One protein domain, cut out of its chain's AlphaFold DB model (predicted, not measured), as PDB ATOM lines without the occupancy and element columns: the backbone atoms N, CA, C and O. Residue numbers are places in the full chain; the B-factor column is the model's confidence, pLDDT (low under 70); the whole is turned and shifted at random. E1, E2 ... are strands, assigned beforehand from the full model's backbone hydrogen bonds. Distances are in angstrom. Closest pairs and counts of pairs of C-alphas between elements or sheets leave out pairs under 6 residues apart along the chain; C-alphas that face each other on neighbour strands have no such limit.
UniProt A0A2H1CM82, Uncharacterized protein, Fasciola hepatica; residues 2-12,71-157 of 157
ATOM      1  N   THR A   2     132.477 112.244 155.491       32.69
ATOM      2  CA  THR A   2     133.089 113.571 155.643       32.69
ATOM      3  C   THR A   2     132.056 114.547 156.210       32.69
ATOM      4  O   THR A   2     131.141 114.961 155.506       32.69
ATOM      5  N   GLY A   3     132.163 114.880 157.498       37.31
ATOM      6  CA  GLY A   3     131.294 115.872 158.135       37.31
ATOM      7  C   GLY A   3     131.653 117.290 157.686       37.31
ATOM      8  O   GLY A   3     132.813 117.687 157.783       37.31
ATOM      9  N   ALA A   4     130.670 118.038 157.178       44.31
ATOM     10  CA  ALA A   4     130.811 119.462 156.878       44.31
ATOM     11  C   ALA A   4     131.015 120.275 158.176       44.31
ATOM     12  O   ALA A   4     130.506 119.861 159.219       44.31
ATOM     13  N   PRO A   5     131.722 121.420 158.140       45.34
ATOM     14  CA  PRO A   5     131.887 122.272 159.315       45.34
ATOM     15  C   PRO A   5     130.539 122.855 159.769       45.34
ATOM     16  O   PRO A   5     129.766 123.383 158.959       45.34
ATOM     17  N   ILE A   6     130.259 122.753 161.072       55.28
ATOM     18  CA  ILE A   6     129.015 123.194 161.709       55.28
ATOM     19  C   ILE A   6     129.330 124.216 162.809       55.28
ATOM     20  O   ILE A   6     130.101 123.972 163.735       55.28
ATOM     21  N   VAL A   7     128.681 125.369 162.754       53.84
ATOM     22  CA  VAL A   7     128.586 126.299 163.871       53.84
ATOM     23  C   VAL A   7     127.436 125.863 164.769       53.84
ATOM     24  O   VAL A   7     126.295 125.754 164.323       53.84
ATOM     25  N   LYS A   8     127.735 125.592 166.040       64.56
ATOM     26  CA  LYS A   8     126.750 125.139 167.029       64.56
ATOM     27  C   LYS A   8     126.573 126.184 168.116       64.56
ATOM     28  O   LYS A   8     127.554 126.660 168.689       64.56
ATOM     29  N   LEU A   9     125.316 126.482 168.425       55.88
ATOM     30  CA  LEU A   9     124.935 127.265 169.592       55.88
ATOM     31  C   LEU A   9     124.490 126.305 170.695       55.88
ATOM     32  O   LEU A   9     123.573 125.508 170.494       55.88
ATOM     33  N   LYS A  10     125.171 126.336 171.844       67.06
ATOM     34  CA  LYS A  10     124.895 125.418 172.952       67.06
ATOM     35  C   LYS A  10     124.958 126.144 174.292       67.06
ATOM     36  O   LYS A  10     125.892 126.900 174.558       67.06
ATOM     37  N   ARG A  11     123.991 125.839 175.158       48.97
ATOM     38  CA  ARG A  11     124.033 126.153 176.590       48.97
ATOM     39  C   ARG A  11     124.858 125.092 177.321       48.97
ATOM     40  O   ARG A  11     124.598 123.895 177.166       48.97
ATOM     41  N   MET A  12     125.845 125.498 178.114       45.22
ATOM     42  CA  MET A  12     126.600 124.563 178.953       45.22
ATOM     43  C   MET A  12     125.853 124.321 180.278       45.22
ATOM     44  O   MET A  12     125.876 125.158 181.165       45.22
ATOM     45  N   HIS A  71     134.443 128.919 138.205       32.00
ATOM     46  CA  HIS A  71     135.606 129.453 137.475       32.00
ATOM     47  C   HIS A  71     136.063 130.771 138.132       32.00
ATOM     48  O   HIS A  71     135.349 131.766 138.096       32.00
ATOM     49  N   GLY A  72     137.266 130.774 138.729       36.59
ATOM     50  CA  GLY A  72     137.936 132.001 139.199       36.59
ATOM     51  C   GLY A  72     138.043 132.200 140.718       36.59
ATOM     52  O   GLY A  72     137.735 133.274 141.214       36.59
ATOM     53  N   SER A  73     138.485 131.176 141.459       42.88
ATOM     54  CA  SER A  73     139.152 131.279 142.775       42.88
ATOM     55  C   SER A  73     138.607 132.323 143.778       42.88
ATOM     56  O   SER A  73     139.345 133.173 144.282       42.88
ATOM     57  N   ARG A  74     137.336 132.211 144.177       43.28
ATOM     58  CA  ARG A  74     136.903 132.658 145.512       43.28
ATOM     59  C   ARG A  74     136.642 131.411 146.348       43.28
ATOM     60  O   ARG A  74     135.723 130.655 146.052       43.28
ATOM     61  N   LYS A  75     137.487 131.158 147.354       49.34
ATOM     62  CA  LYS A  75     137.254 130.094 148.343       49.34
ATOM     63  C   LYS A  75     135.944 130.435 149.071       49.34
ATOM     64  O   LYS A  75     135.920 131.369 149.865       49.34
ATOM     65  N   ALA A  76     134.854 129.738 148.757       51.88
ATOM     66  CA  ALA A  76     133.576 129.914 149.441       51.88
ATOM     67  C   ALA A  76     133.602 129.136 150.762       51.88
ATOM     68  O   ALA A  76     133.831 127.926 150.774       51.88
ATOM     69  N   LEU A  77     133.390 129.830 151.880       56.59
ATOM     70  CA  LEU A  77     133.309 129.208 153.198       56.59
ATOM     71  C   LEU A  77     131.843 128.854 153.485       56.59
ATOM     72  O   LEU A  77     131.026 129.735 153.744       56.59
ATOM     73  N   ARG A  78     131.498 127.563 153.423       61.19
ATOM     74  CA  ARG A  78     130.176 127.067 153.838       61.19
ATOM     75  C   ARG A  78     130.144 126.979 155.359       61.19
ATOM     76  O   ARG A  78     130.868 126.173 155.938       61.19
ATOM     77  N   ILE A  79     129.285 127.772 155.994       62.59
ATOM     78  CA  ILE A  79     128.954 127.624 157.413       62.59
ATOM     79  C   ILE A  79     127.593 126.950 157.507       62.59
ATOM     80  O   ILE A  79     126.599 127.486 157.030       62.59
ATOM     81  N   THR A  80     127.547 125.777 158.130       67.12
ATOM     82  CA  THR A  80     126.277 125.158 158.523       67.12
ATOM     83  C   THR A  80     125.971 125.606 159.941       67.12
ATOM     84  O   THR A  80     126.796 125.384 160.815       67.12
ATOM     85  N   CYS A  81     124.826 126.220 160.204       70.69
ATOM     86  CA  CYS A  81     124.464 126.628 161.561       70.69
ATOM     87  C   CYS A  81     123.481 125.631 162.174       70.69
ATOM     88  O   CYS A  81     122.565 125.157 161.506       70.69
ATOM     89  N   TYR A  82     123.652 125.329 163.456       72.25
ATOM     90  CA  TYR A  82     122.779 124.426 164.191       72.25
ATOM     91  C   TYR A  82     122.468 124.988 165.575       72.25
ATOM     92  O   TYR A  82     123.371 125.250 166.376       72.25
ATOM     93  N   ALA A  83     121.179 125.143 165.861       72.06
ATOM     94  CA  ALA A  83     120.677 125.582 167.152       72.06
ATOM     95  C   ALA A  83     119.568 124.649 167.642       72.06
ATOM     96  O   ALA A  83     118.763 124.145 166.859       72.06
ATOM     97  N   THR A  84     119.523 124.445 168.956       70.56
ATOM     98  CA  THR A  84     118.454 123.711 169.640       70.56
ATOM     99  C   THR A  84     117.822 124.626 170.676       70.56
ATOM    100  O   THR A  84     118.510 125.027 171.614       70.56
ATOM    101  N   GLY A  85     116.535 124.934 170.530       80.38
ATOM    102  CA  GLY A  85     115.797 125.804 171.451       80.38
ATOM    103  C   GLY A  85     115.150 126.986 170.737       80.38
ATOM    104  O   GLY A  85     114.957 126.932 169.528       80.38
ATOM    105  N   SER A  86     114.819 128.028 171.502       83.25
ATOM    106  CA  SER A  86     114.143 129.243 171.025       83.25
ATOM    107  C   SER A  86     115.067 130.253 170.342       83.25
ATOM    108  O   SER A  86     114.581 131.171 169.692       83.25
ATOM    109  N   VAL A  87     116.388 130.109 170.472       85.12
ATOM    110  CA  VAL A  87     117.358 130.990 169.807       85.12
ATOM    111  C   VAL A  87     117.839 130.336 168.520       85.12
ATOM    112  O   VAL A  87     118.348 129.216 168.545       85.12
ATOM    113  N   HIS A  88     117.716 131.049 167.403       85.31
ATOM    114  CA  HIS A  88     118.080 130.578 166.068       85.31
ATOM    115  C   HIS A  88     119.092 131.506 165.400       85.31
ATOM    116  O   HIS A  88     119.317 132.631 165.834       85.31
ATOM    117  N   PHE A  89     119.707 131.021 164.324       84.25
ATOM    118  CA  PHE A  89     120.578 131.820 163.471       84.25
ATOM    119  C   PHE A  89     119.740 132.517 162.399       84.25
ATOM    120  O   PHE A  89     119.104 131.840 161.595       84.25
ATOM    121  N   ALA A  90     119.768 133.846 162.375       82.56
ATOM    122  CA  ALA A  90     119.085 134.654 161.367       82.56
ATOM    123  C   ALA A  90     119.960 134.857 160.117       82.56
ATOM    124  O   ALA A  90     119.481 134.758 158.992       82.56
ATOM    125  N   SER A  91     121.264 135.099 160.296       81.50
ATOM    126  CA  SER A  91     122.230 135.177 159.193       81.50
ATOM    127  C   SER A  91     123.659 134.921 159.673       81.50
ATOM    128  O   SER A  91     123.975 135.108 160.849       81.50
ATOM    129  N   ALA A  92     124.547 134.540 158.755       77.50
ATOM    130  CA  ALA A  92     125.980 134.441 159.005       77.50
ATOM    131  C   ALA A  92     126.749 135.063 157.836       77.50
ATOM    132  O   ALA A  92     126.532 134.684 156.686       77.50
ATOM    133  N   ASP A  93     127.642 135.997 158.147       78.12
ATOM    134  CA  ASP A  93     128.604 136.577 157.220       78.12
ATOM    135  C   ASP A  93     130.023 136.127 157.614       78.12
ATOM    136  O   ASP A  93     130.657 136.717 158.500       78.12
ATOM    137  N   PRO A  94     130.537 135.051 156.991       67.12
ATOM    138  CA  PRO A  94     131.884 134.566 157.259       67.12
ATOM    139  C   PRO A  94     132.990 135.545 156.865       67.12
ATOM    140  O   PRO A  94     134.075 135.468 157.441       67.12
ATOM    141  N   GLY A  95     132.747 136.424 155.889       68.69
ATOM    142  CA  GLY A  95     133.743 137.380 155.408       68.69
ATOM    143  C   GLY A  95     134.011 138.470 156.437       68.69
ATOM    144  O   GLY A  95     135.167 138.831 156.690       68.69
ATOM    145  N   ASP A  96     132.948 138.930 157.091       70.56
ATOM    146  CA  ASP A  96     133.024 139.968 158.114       70.56
ATOM    147  C   ASP A  96     133.148 139.428 159.538       70.56
ATOM    148  O   ASP A  96     133.463 140.190 160.451       70.56
ATOM    149  N   GLY A  97     133.014 138.112 159.730       76.94
ATOM    150  CA  GLY A  97     133.046 137.507 161.061       76.94
ATOM    151  C   GLY A  97     131.824 137.924 161.878       76.94
ATOM    152  O   GLY A  97     131.933 138.209 163.069       76.94
ATOM    153  N   LEU A  98     130.667 138.022 161.222       81.88
ATOM    154  CA  LEU A  98     129.428 138.506 161.818       81.88
ATOM    155  C   LEU A  98     128.358 137.428 161.777       81.88
ATOM    156  O   LEU A  98     128.119 136.786 160.760       81.88
ATOM    157  N   LEU A  99     127.669 137.252 162.895       85.81
ATOM    158  CA  LEU A  99     126.571 136.313 163.021       85.81
ATOM    159  C   LEU A  99     125.376 137.013 163.661       85.81
ATOM    160  O   LEU A  99     125.534 137.747 164.633       85.81
ATOM    161  N   ARG A 100     124.178 136.800 163.121       88.62
ATOM    162  CA  ARG A 100     122.929 137.273 163.723       88.62
ATOM    163  C   ARG A 100     122.201 136.093 164.336       88.62
ATOM    164  O   ARG A 100     121.944 135.105 163.647       88.62
ATOM    165  N   ILE A 101     121.865 136.218 165.614       89.25
ATOM    166  CA  ILE A 101     120.952 135.311 166.306       89.25
ATOM    167  C   ILE A 101     119.637 136.021 166.598       89.25
ATOM    168  O   ILE A 101     119.625 137.230 166.814       89.25
ATOM    169  N   SER A 102     118.548 135.265 166.627       89.94
ATOM    170  CA  SER A 102     117.206 135.755 166.929       89.94
ATOM    171  C   SER A 102     116.558 134.886 167.999       89.94
ATOM    172  O   SER A 102     116.676 133.659 167.953       89.94
ATOM    173  N   ASN A 103     115.848 135.501 168.937       91.94
ATOM    174  CA  ASN A 103     114.970 134.789 169.858       91.94
ATOM    175  C   ASN A 103     113.588 134.650 169.216       91.94
ATOM    176  O   ASN A 103     112.931 135.647 168.974       91.94
ATOM    177  N   ALA A 104     113.146 133.429 168.934       87.88
ATOM    178  CA  ALA A 104     111.836 133.147 168.350       87.88
ATOM    179  C   ALA A 104     110.737 132.876 169.397       87.88
ATOM    180  O   ALA A 104     109.631 132.487 169.028       87.88
ATOM    181  N   SER A 105     111.038 133.011 170.692       88.56
ATOM    182  CA  SER A 105     110.055 132.852 171.769       88.56
ATOM    183  C   SER A 105     109.497 134.184 172.264       88.56
ATOM    184  O   SER A 105     110.103 135.235 172.073       88.56
ATOM    185  N   ASP A 106     108.361 134.101 172.958       92.75
ATOM    186  CA  ASP A 106     107.718 135.220 173.657       92.75
ATOM    187  C   ASP A 106     108.356 135.530 175.026       92.75
ATOM    188  O   ASP A 106     107.919 136.437 175.733       92.75
ATOM    189  N   GLU A 107     109.394 134.785 175.418       93.25
ATOM    190  CA  GLU A 107     110.088 134.934 176.697       93.25
ATOM    191  C   GLU A 107     111.492 135.511 176.502       93.25
ATOM    192  O   GLU A 107     112.149 135.281 175.485       93.25
ATOM    193  N   VAL A 108     111.982 136.251 177.501       91.81
ATOM    194  CA  VAL A 108     113.376 136.712 177.525       91.81
ATOM    195  C   VAL A 108     114.290 135.501 177.692       91.81
ATOM    196  O   VAL A 108     114.169 134.754 178.665       91.81
ATOM    197  N   VAL A 109     115.252 135.332 176.786       89.88
ATOM    198  CA  VAL A 109     116.254 134.270 176.888       89.88
ATOM    199  C   VAL A 109     117.504 134.803 177.575       89.88
ATOM    200  O   VAL A 109     118.141 135.741 177.100       89.88
ATOM    201  N   ASP A 110     117.883 134.164 178.678       90.56
ATOM    202  CA  ASP A 110     119.178 134.389 179.315       90.56
ATOM    203  C   ASP A 110     120.285 133.653 178.542       90.56
ATOM    204  O   ASP A 110     120.274 132.419 178.418       90.56
ATOM    205  N   LEU A 111     121.229 134.427 178.003       87.56
ATOM    206  CA  LEU A 111     122.381 133.935 177.253       87.56
ATOM    207  C   LEU A 111     123.598 133.688 178.156       87.56
ATOM    208  O   LEU A 111     124.658 133.311 177.657       87.56
ATOM    209  N   ASN A 112     123.473 133.840 179.476       83.50
ATOM    210  CA  ASN A 112     124.547 133.522 180.409       83.50
ATOM    211  C   ASN A 112     125.070 132.088 180.193       83.50
ATOM    212  O   ASN A 112     124.308 131.122 180.108       83.50
ATOM    213  N   GLN A 113     126.396 131.953 180.100       81.94
ATOM    214  CA  GLN A 113     127.120 130.701 179.836       81.94
ATOM    215  C   GLN A 113     126.864 130.069 178.457       81.94
ATOM    216  O   GLN A 113     127.316 128.944 178.202       81.94
ATOM    217  N   TRP A 114     126.181 130.762 177.542       85.25
ATOM    218  CA  TRP A 114     126.088 130.317 176.155       85.25
ATOM    219  C   TRP A 114     127.420 130.523 175.446       85.25
ATOM    220  O   TRP A 114     128.187 131.450 175.733       85.25
ATOM    221  N   GLN A 115     127.698 129.637 174.495       85.94
ATOM    222  CA  GLN A 115     128.905 129.701 173.688       85.94
ATOM    223  C   GLN A 115     128.589 129.404 172.227       85.94
ATOM    224  O   GLN A 115     127.775 128.532 171.903       85.94
ATOM    225  N   LEU A 116     129.262 130.146 171.352       82.56
ATOM    226  CA  LEU A 116     129.290 129.894 169.923       82.56
ATOM    227  C   LEU A 116     130.528 129.055 169.615       82.56
ATOM    228  O   LEU A 116     131.646 129.482 169.909       82.56
ATOM    229  N   HIS A 117     130.338 127.886 169.009       81.31
ATOM    230  CA  HIS A 117     131.437 127.001 168.633       81.31
ATOM    231  C   HIS A 117     131.473 126.756 167.132       81.31
ATOM    232  O   HIS A 117     130.425 126.648 166.500       81.31
ATOM    233  N   PHE A 118     132.676 126.590 166.591       78.06
ATOM    234  CA  PHE A 118     132.920 126.092 165.242       78.06
ATOM    235  C   PHE A 118     133.568 124.714 165.312       78.06
ATOM    236  O   PHE A 118     134.620 124.565 165.935       78.06
ATOM    237  N   GLY A 119     132.960 123.717 164.676       71.19
ATOM    238  CA  GLY A 119     133.547 122.388 164.567       71.19
ATOM    239  C   GLY A 119     132.761 121.452 163.639       71.19
ATOM    240  O   GLY A 119     131.586 121.686 163.363       71.19
ATOM    241  N   PRO A 120     133.366 120.364 163.159       63.03
ATOM    242  CA  PRO A 120     134.755 119.988 163.406       63.03
ATOM    243  C   PRO A 120     135.747 120.875 162.641       63.03
ATOM    244  O   PRO A 120     135.417 121.365 161.561       63.03
ATOM    245  N   THR A 121     136.942 121.131 163.196       66.56
ATOM    246  CA  THR A 121     137.908 122.045 162.540       66.56
ATOM    247  C   THR A 121     138.520 121.425 161.290       66.56
ATOM    248  O   THR A 121     138.987 122.132 160.393       66.56
ATOM    249  N   ARG A 122     138.504 120.092 161.219       61.19
ATOM    250  CA  ARG A 122     138.965 119.290 160.090       61.19
ATOM    251  C   ARG A 122     137.987 118.142 159.827       61.19
ATOM    252  O   ARG A 122     137.334 117.671 160.760       61.19
ATOM    253  N   PRO A 123     137.891 117.647 158.582       58.28
ATOM    254  CA  PRO A 123     137.050 116.496 158.274       58.28
ATOM    255  C   PRO A 123     137.405 115.285 159.149       58.28
ATOM    256  O   PRO A 123     138.556 114.861 159.185       58.28
ATOM    257  N   GLY A 124     136.408 114.726 159.840       66.88
ATOM    258  CA  GLY A 124     136.574 113.552 160.707       66.88
ATOM    259  C   GLY A 124     137.118 113.841 162.108       66.88
ATOM    260  O   GLY A 124     137.251 112.907 162.891       66.88
ATOM    261  N   ALA A 125     137.410 115.100 162.442       68.00
ATOM    262  CA  ALA A 125     137.739 115.481 163.808       68.00
ATOM    263  C   ALA A 125     136.468 115.620 164.665       68.00
ATOM    264  O   ALA A 125     135.370 115.807 164.145       68.00
ATOM    265  N   GLU A 126     136.625 115.548 165.984       74.75
ATOM    266  CA  GLU A 126     135.570 115.866 166.965       74.75
ATOM    267  C   GLU A 126     135.867 117.172 167.718       74.75
ATOM    268  O   GLU A 126     135.179 117.534 168.674       74.75
ATOM    269  N   ASP A 127     136.912 117.883 167.295       76.50
ATOM    270  CA  ASP A 127     137.356 119.111 167.927       76.50
ATOM    271  C   ASP A 127     136.447 120.295 167.586       76.50
ATOM    272  O   ASP A 127     135.715 120.318 166.597       76.50
ATOM    273  N   PHE A 128     136.483 121.311 168.437       78.19
ATOM    274  CA  PHE A 128     135.764 122.553 168.210       78.19
ATOM    275  C   PHE A 128     136.556 123.725 168.774       78.19
ATOM    276  O   PHE A 128     137.321 123.586 169.728       78.19
ATOM    277  N   VAL A 129     136.331 124.903 168.203       78.56
ATOM    278  CA  VAL A 129     136.884 126.169 168.687       78.56
ATOM    279  C   VAL A 129     135.740 127.033 169.191       78.56
ATOM    280  O   VAL A 129     134.715 127.171 168.523       78.56
ATOM    281  N   THR A 130     135.896 127.622 170.376       82.12
ATOM    282  CA  THR A 130     134.953 128.624 170.882       82.12
ATOM    283  C   THR A 130     135.197 129.955 170.179       82.12
ATOM    284  O   THR A 130     136.254 130.558 170.336       82.12
ATOM    285  N   LEU A 131     134.204 130.408 169.420       81.56
ATOM    286  CA  LEU A 131     134.213 131.673 168.689       81.56
ATOM    287  C   LEU A 131     133.786 132.855 169.564       81.56
ATOM    288  O   LEU A 131     134.307 133.956 169.418       81.56
ATOM    289  N   HIS A 132     132.819 132.632 170.454       83.50
ATOM    290  CA  HIS A 132     132.272 133.669 171.320       83.50
ATOM    291  C   HIS A 132     131.715 133.059 172.609       83.50
ATOM    292  O   HIS A 132     131.140 131.968 172.585       83.50
ATOM    293  N   LYS A 133     131.871 133.774 173.726       86.81
ATOM    294  CA  LYS A 133     131.230 133.471 175.009       86.81
ATOM    295  C   LYS A 133     130.359 134.663 175.378       86.81
ATOM    296  O   LYS A 133     130.874 135.774 175.454       86.81
ATOM    297  N   PHE A 134     129.073 134.423 175.590       86.44
ATOM    298  CA  PHE A 134     128.145 135.474 175.995       86.44
ATOM    299  C   PHE A 134     128.388 135.855 177.462       86.44
ATOM    300  O   PHE A 134     128.780 135.009 178.272       86.44
ATOM    301  N   GLY A 135     128.196 137.135 177.789       85.00
ATOM    302  CA  GLY A 135     128.429 137.659 179.138       85.00
ATOM    303  C   GLY A 135     127.382 137.202 180.160       85.00
ATOM    304  O   GLY A 135     126.271 136.818 179.800       85.00
ATOM    305  N   GLU A 136     127.712 137.306 181.451       80.19
ATOM    306  CA  GLU A 136     126.878 136.788 182.553       80.19
ATOM    307  C   GLU A 136     125.519 137.483 182.716       80.19
ATOM    308  O   GLU A 136     124.610 136.939 183.330       80.19
ATOM    309  N   SER A 137     125.372 138.691 182.171       86.38
ATOM    310  CA  SER A 137     124.128 139.473 182.209       86.38
ATOM    311  C   SER A 137     123.481 139.626 180.833       86.38
ATOM    312  O   SER A 137     122.575 140.443 180.666       86.38
ATOM    313  N   GLN A 138     123.965 138.894 179.828       88.31
ATOM    314  CA  GLN A 138     123.493 139.057 178.464       88.31
ATOM    315  C   GLN A 138     122.158 138.346 178.273       88.31
ATOM    316  O   GLN A 138     122.031 137.148 178.511       88.31
ATOM    317  N   LYS A 139     121.164 139.100 177.817       92.00
ATOM    318  CA  LYS A 139     119.810 138.614 177.575       92.00
ATOM    319  C   LYS A 139     119.392 138.948 176.156       92.00
ATOM    320  O   LYS A 139     119.912 139.891 175.558       92.00
ATOM    321  N   LEU A 140     118.466 138.161 175.631       91.44
ATOM    322  CA  LEU A 140     117.840 138.401 174.345       91.44
ATOM    323  C   LEU A 140     116.334 138.485 174.540       91.44
ATOM    324  O   LEU A 140     115.693 137.501 174.915       91.44
ATOM    325  N   ASP A 141     115.791 139.674 174.309       94.38
ATOM    326  CA  ASP A 141     114.365 139.939 174.449       94.38
ATOM    327  C   ASP A 141     113.535 139.101 173.460       94.38
ATOM    328  O   ASP A 141     114.075 138.592 172.468       94.38
ATOM    329  N   PRO A 142     112.232 138.915 173.723       94.31
ATOM    330  CA  PRO A 142     111.326 138.238 172.804       94.31
ATOM    331  C   PRO A 142     111.396 138.834 171.400       94.31
ATOM    332  O   PRO A 142     111.354 140.055 171.246       94.31
ATOM    333  N   HIS A 143     111.501 137.982 170.377       92.31
ATOM    334  CA  HIS A 143     111.550 138.384 168.959       92.31
ATOM    335  C   HIS A 143     112.705 139.322 168.580       92.31
ATOM    336  O   HIS A 143     112.756 139.824 167.457       92.31
ATOM    337  N   ALA A 144     113.654 139.552 169.493       92.00
ATOM    338  CA  ALA A 144     114.791 140.422 169.258       92.00
ATOM    339  C   ALA A 144     115.922 139.692 168.530       92.00
ATOM    340  O   ALA A 144     116.114 138.475 168.647       92.00
ATOM    341  N   GLU A 145     116.721 140.479 167.814       93.12
ATOM    342  CA  GLU A 145     117.940 140.019 167.167       93.12
ATOM    343  C   GLU A 145     119.185 140.601 167.829       93.12
ATOM    344  O   GLU A 145     119.225 141.764 168.227       93.12
ATOM    345  N   MET A 146     120.248 139.801 167.863       90.38
ATOM    346  CA  MET A 146     121.557 140.208 168.351       90.38
ATOM    347  C   MET A 146     122.626 139.915 167.309       90.38
ATOM    348  O   MET A 146     122.696 138.823 166.739       90.38
ATOM    349  N   ARG A 147     123.486 140.909 167.082       91.25
ATOM    350  CA  ARG A 147     124.693 140.775 166.268       91.25
ATOM    351  C   ARG A 147     125.848 140.320 167.151       91.25
ATOM    352  O   ARG A 147     126.124 140.934 168.176       91.25
ATOM    353  N   VAL A 148     126.529 139.270 166.720       85.75
ATOM    354  CA  VAL A 148     127.673 138.667 167.394       85.75
ATOM    355  C   VAL A 148     128.859 138.732 166.444       85.75
ATOM    356  O   VAL A 148     128.871 138.075 165.403       85.75
ATOM    357  N   SER A 149     129.853 139.540 166.798       85.31
ATOM    358  CA  SER A 149     131.148 139.539 166.121       85.31
ATOM    359  C   SER A 149     132.006 138.405 166.664       85.31
ATOM    360  O   SER A 149     132.150 138.260 167.882       85.31
ATOM    361  N   TYR A 150     132.614 137.635 165.773       76.81
ATOM    362  CA  TYR A 150     133.563 136.589 166.117       76.81
ATOM    363  C   TYR A 150     134.874 136.767 165.340       76.81
ATOM    364  O   TYR A 150     134.886 137.400 164.281       76.81
ATOM    365  N   PRO A 151     135.998 136.232 165.855       71.62
ATOM    366  CA  PRO A 151     137.272 136.307 165.158       71.62
ATOM    367  C   PRO A 151     137.140 135.707 163.760       71.62
ATOM    368  O   PRO A 151     136.662 134.579 163.612       71.62
ATOM    369  N   LYS A 152     137.568 136.452 162.735       67.56
ATOM    370  CA  LYS A 152     137.592 135.935 161.365       67.56
ATOM    371  C   LYS A 152     138.406 134.644 161.345       67.56
ATOM    372  O   LYS A 152     139.474 134.573 161.959       67.56
ATOM    373  N   PHE A 153     137.897 133.628 160.650       60.81
ATOM    374  CA  PHE A 153     138.651 132.394 160.458       60.81
ATOM    375  C   PHE A 153     139.992 132.748 159.806       60.81
ATOM    376  O   PHE A 153     139.997 133.527 158.847       60.81
ATOM    377  N   PRO A 154     141.125 132.231 160.313       46.03
ATOM    378  CA  PRO A 154     142.399 132.471 159.662       46.03
ATOM    379  C   PRO A 154     142.287 131.998 158.207       46.03
ATOM    380  O   PRO A 154     141.718 130.925 157.963       46.03
ATOM    381  N   PRO A 155     142.780 132.771 157.224       43.66
ATOM    382  CA  PRO A 155     142.876 132.264 155.870       43.66
ATOM    383  C   PRO A 155     143.732 131.002 155.945       43.66
ATOM    384  O   PRO A 155     144.849 131.050 156.453       43.66
ATOM    385  N   HIS A 156     143.185 129.867 155.509       42.66
ATOM    386  CA  HIS A 156     143.975 128.656 155.319       42.66
ATOM    387  C   HIS A 156     145.161 129.020 154.413       42.66
ATOM    388  O   HIS A 156     144.955 129.251 153.213       42.66
ATOM    389  N   SER A 157     146.338 129.146 155.031       30.08
ATOM    390  CA  SER A 157     147.651 129.241 154.395       30.08
ATOM    391  C   SER A 157     147.923 127.972 153.609       30.08
ATOM    392  O   SER A 157     147.747 126.893 154.225       30.08
TER     393      SER A 157
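What this domain is: This is residues 2 to 12 and 71 to 157 of the 157 residues of an uncharacterized protein of Fasciola hepatica (UniProt A0A2H1CM82). With little regular structure, the domain is a sandwich of two sheets, E2 E1 E5 E6, mixed, and E3 E4 E7, antiparallel, strands crossed at 43 degrees. The 98 printed residues hold seven named strands, E1 to E7 in order, with 39 residues: all strand. It is compact, radius of gyration of the C-alphas 14.4 A, spanning 46 by 28 by 21 A.

Where its parts are: E2 is residues 80 to 83, E1 6 to 11, E5 114 to 119, E6 129 to 133, E3 87 to 93, 17.8 A long, E4 98 to 103, and E7 145 to 149. C-alpha 6 is at (129.015, 123.194, 161.709) and C-alpha 149 at (131.148, 139.539, 166.121).

How they stand to each other: Parallel neighbours E2 and E1 have N 7 and O 80 2.7 A apart, hairpin E3 and E4 N 90 and O 100 2.8 A, within hydrogen-bond range. C-alphas 81 and 89, closest of E2 and E3, are 6.8 A apart.

The domain as a whole: Across the cut, C-alphas 12 and 71 are 42.7 A apart. 35 residues have pLDDT under 70.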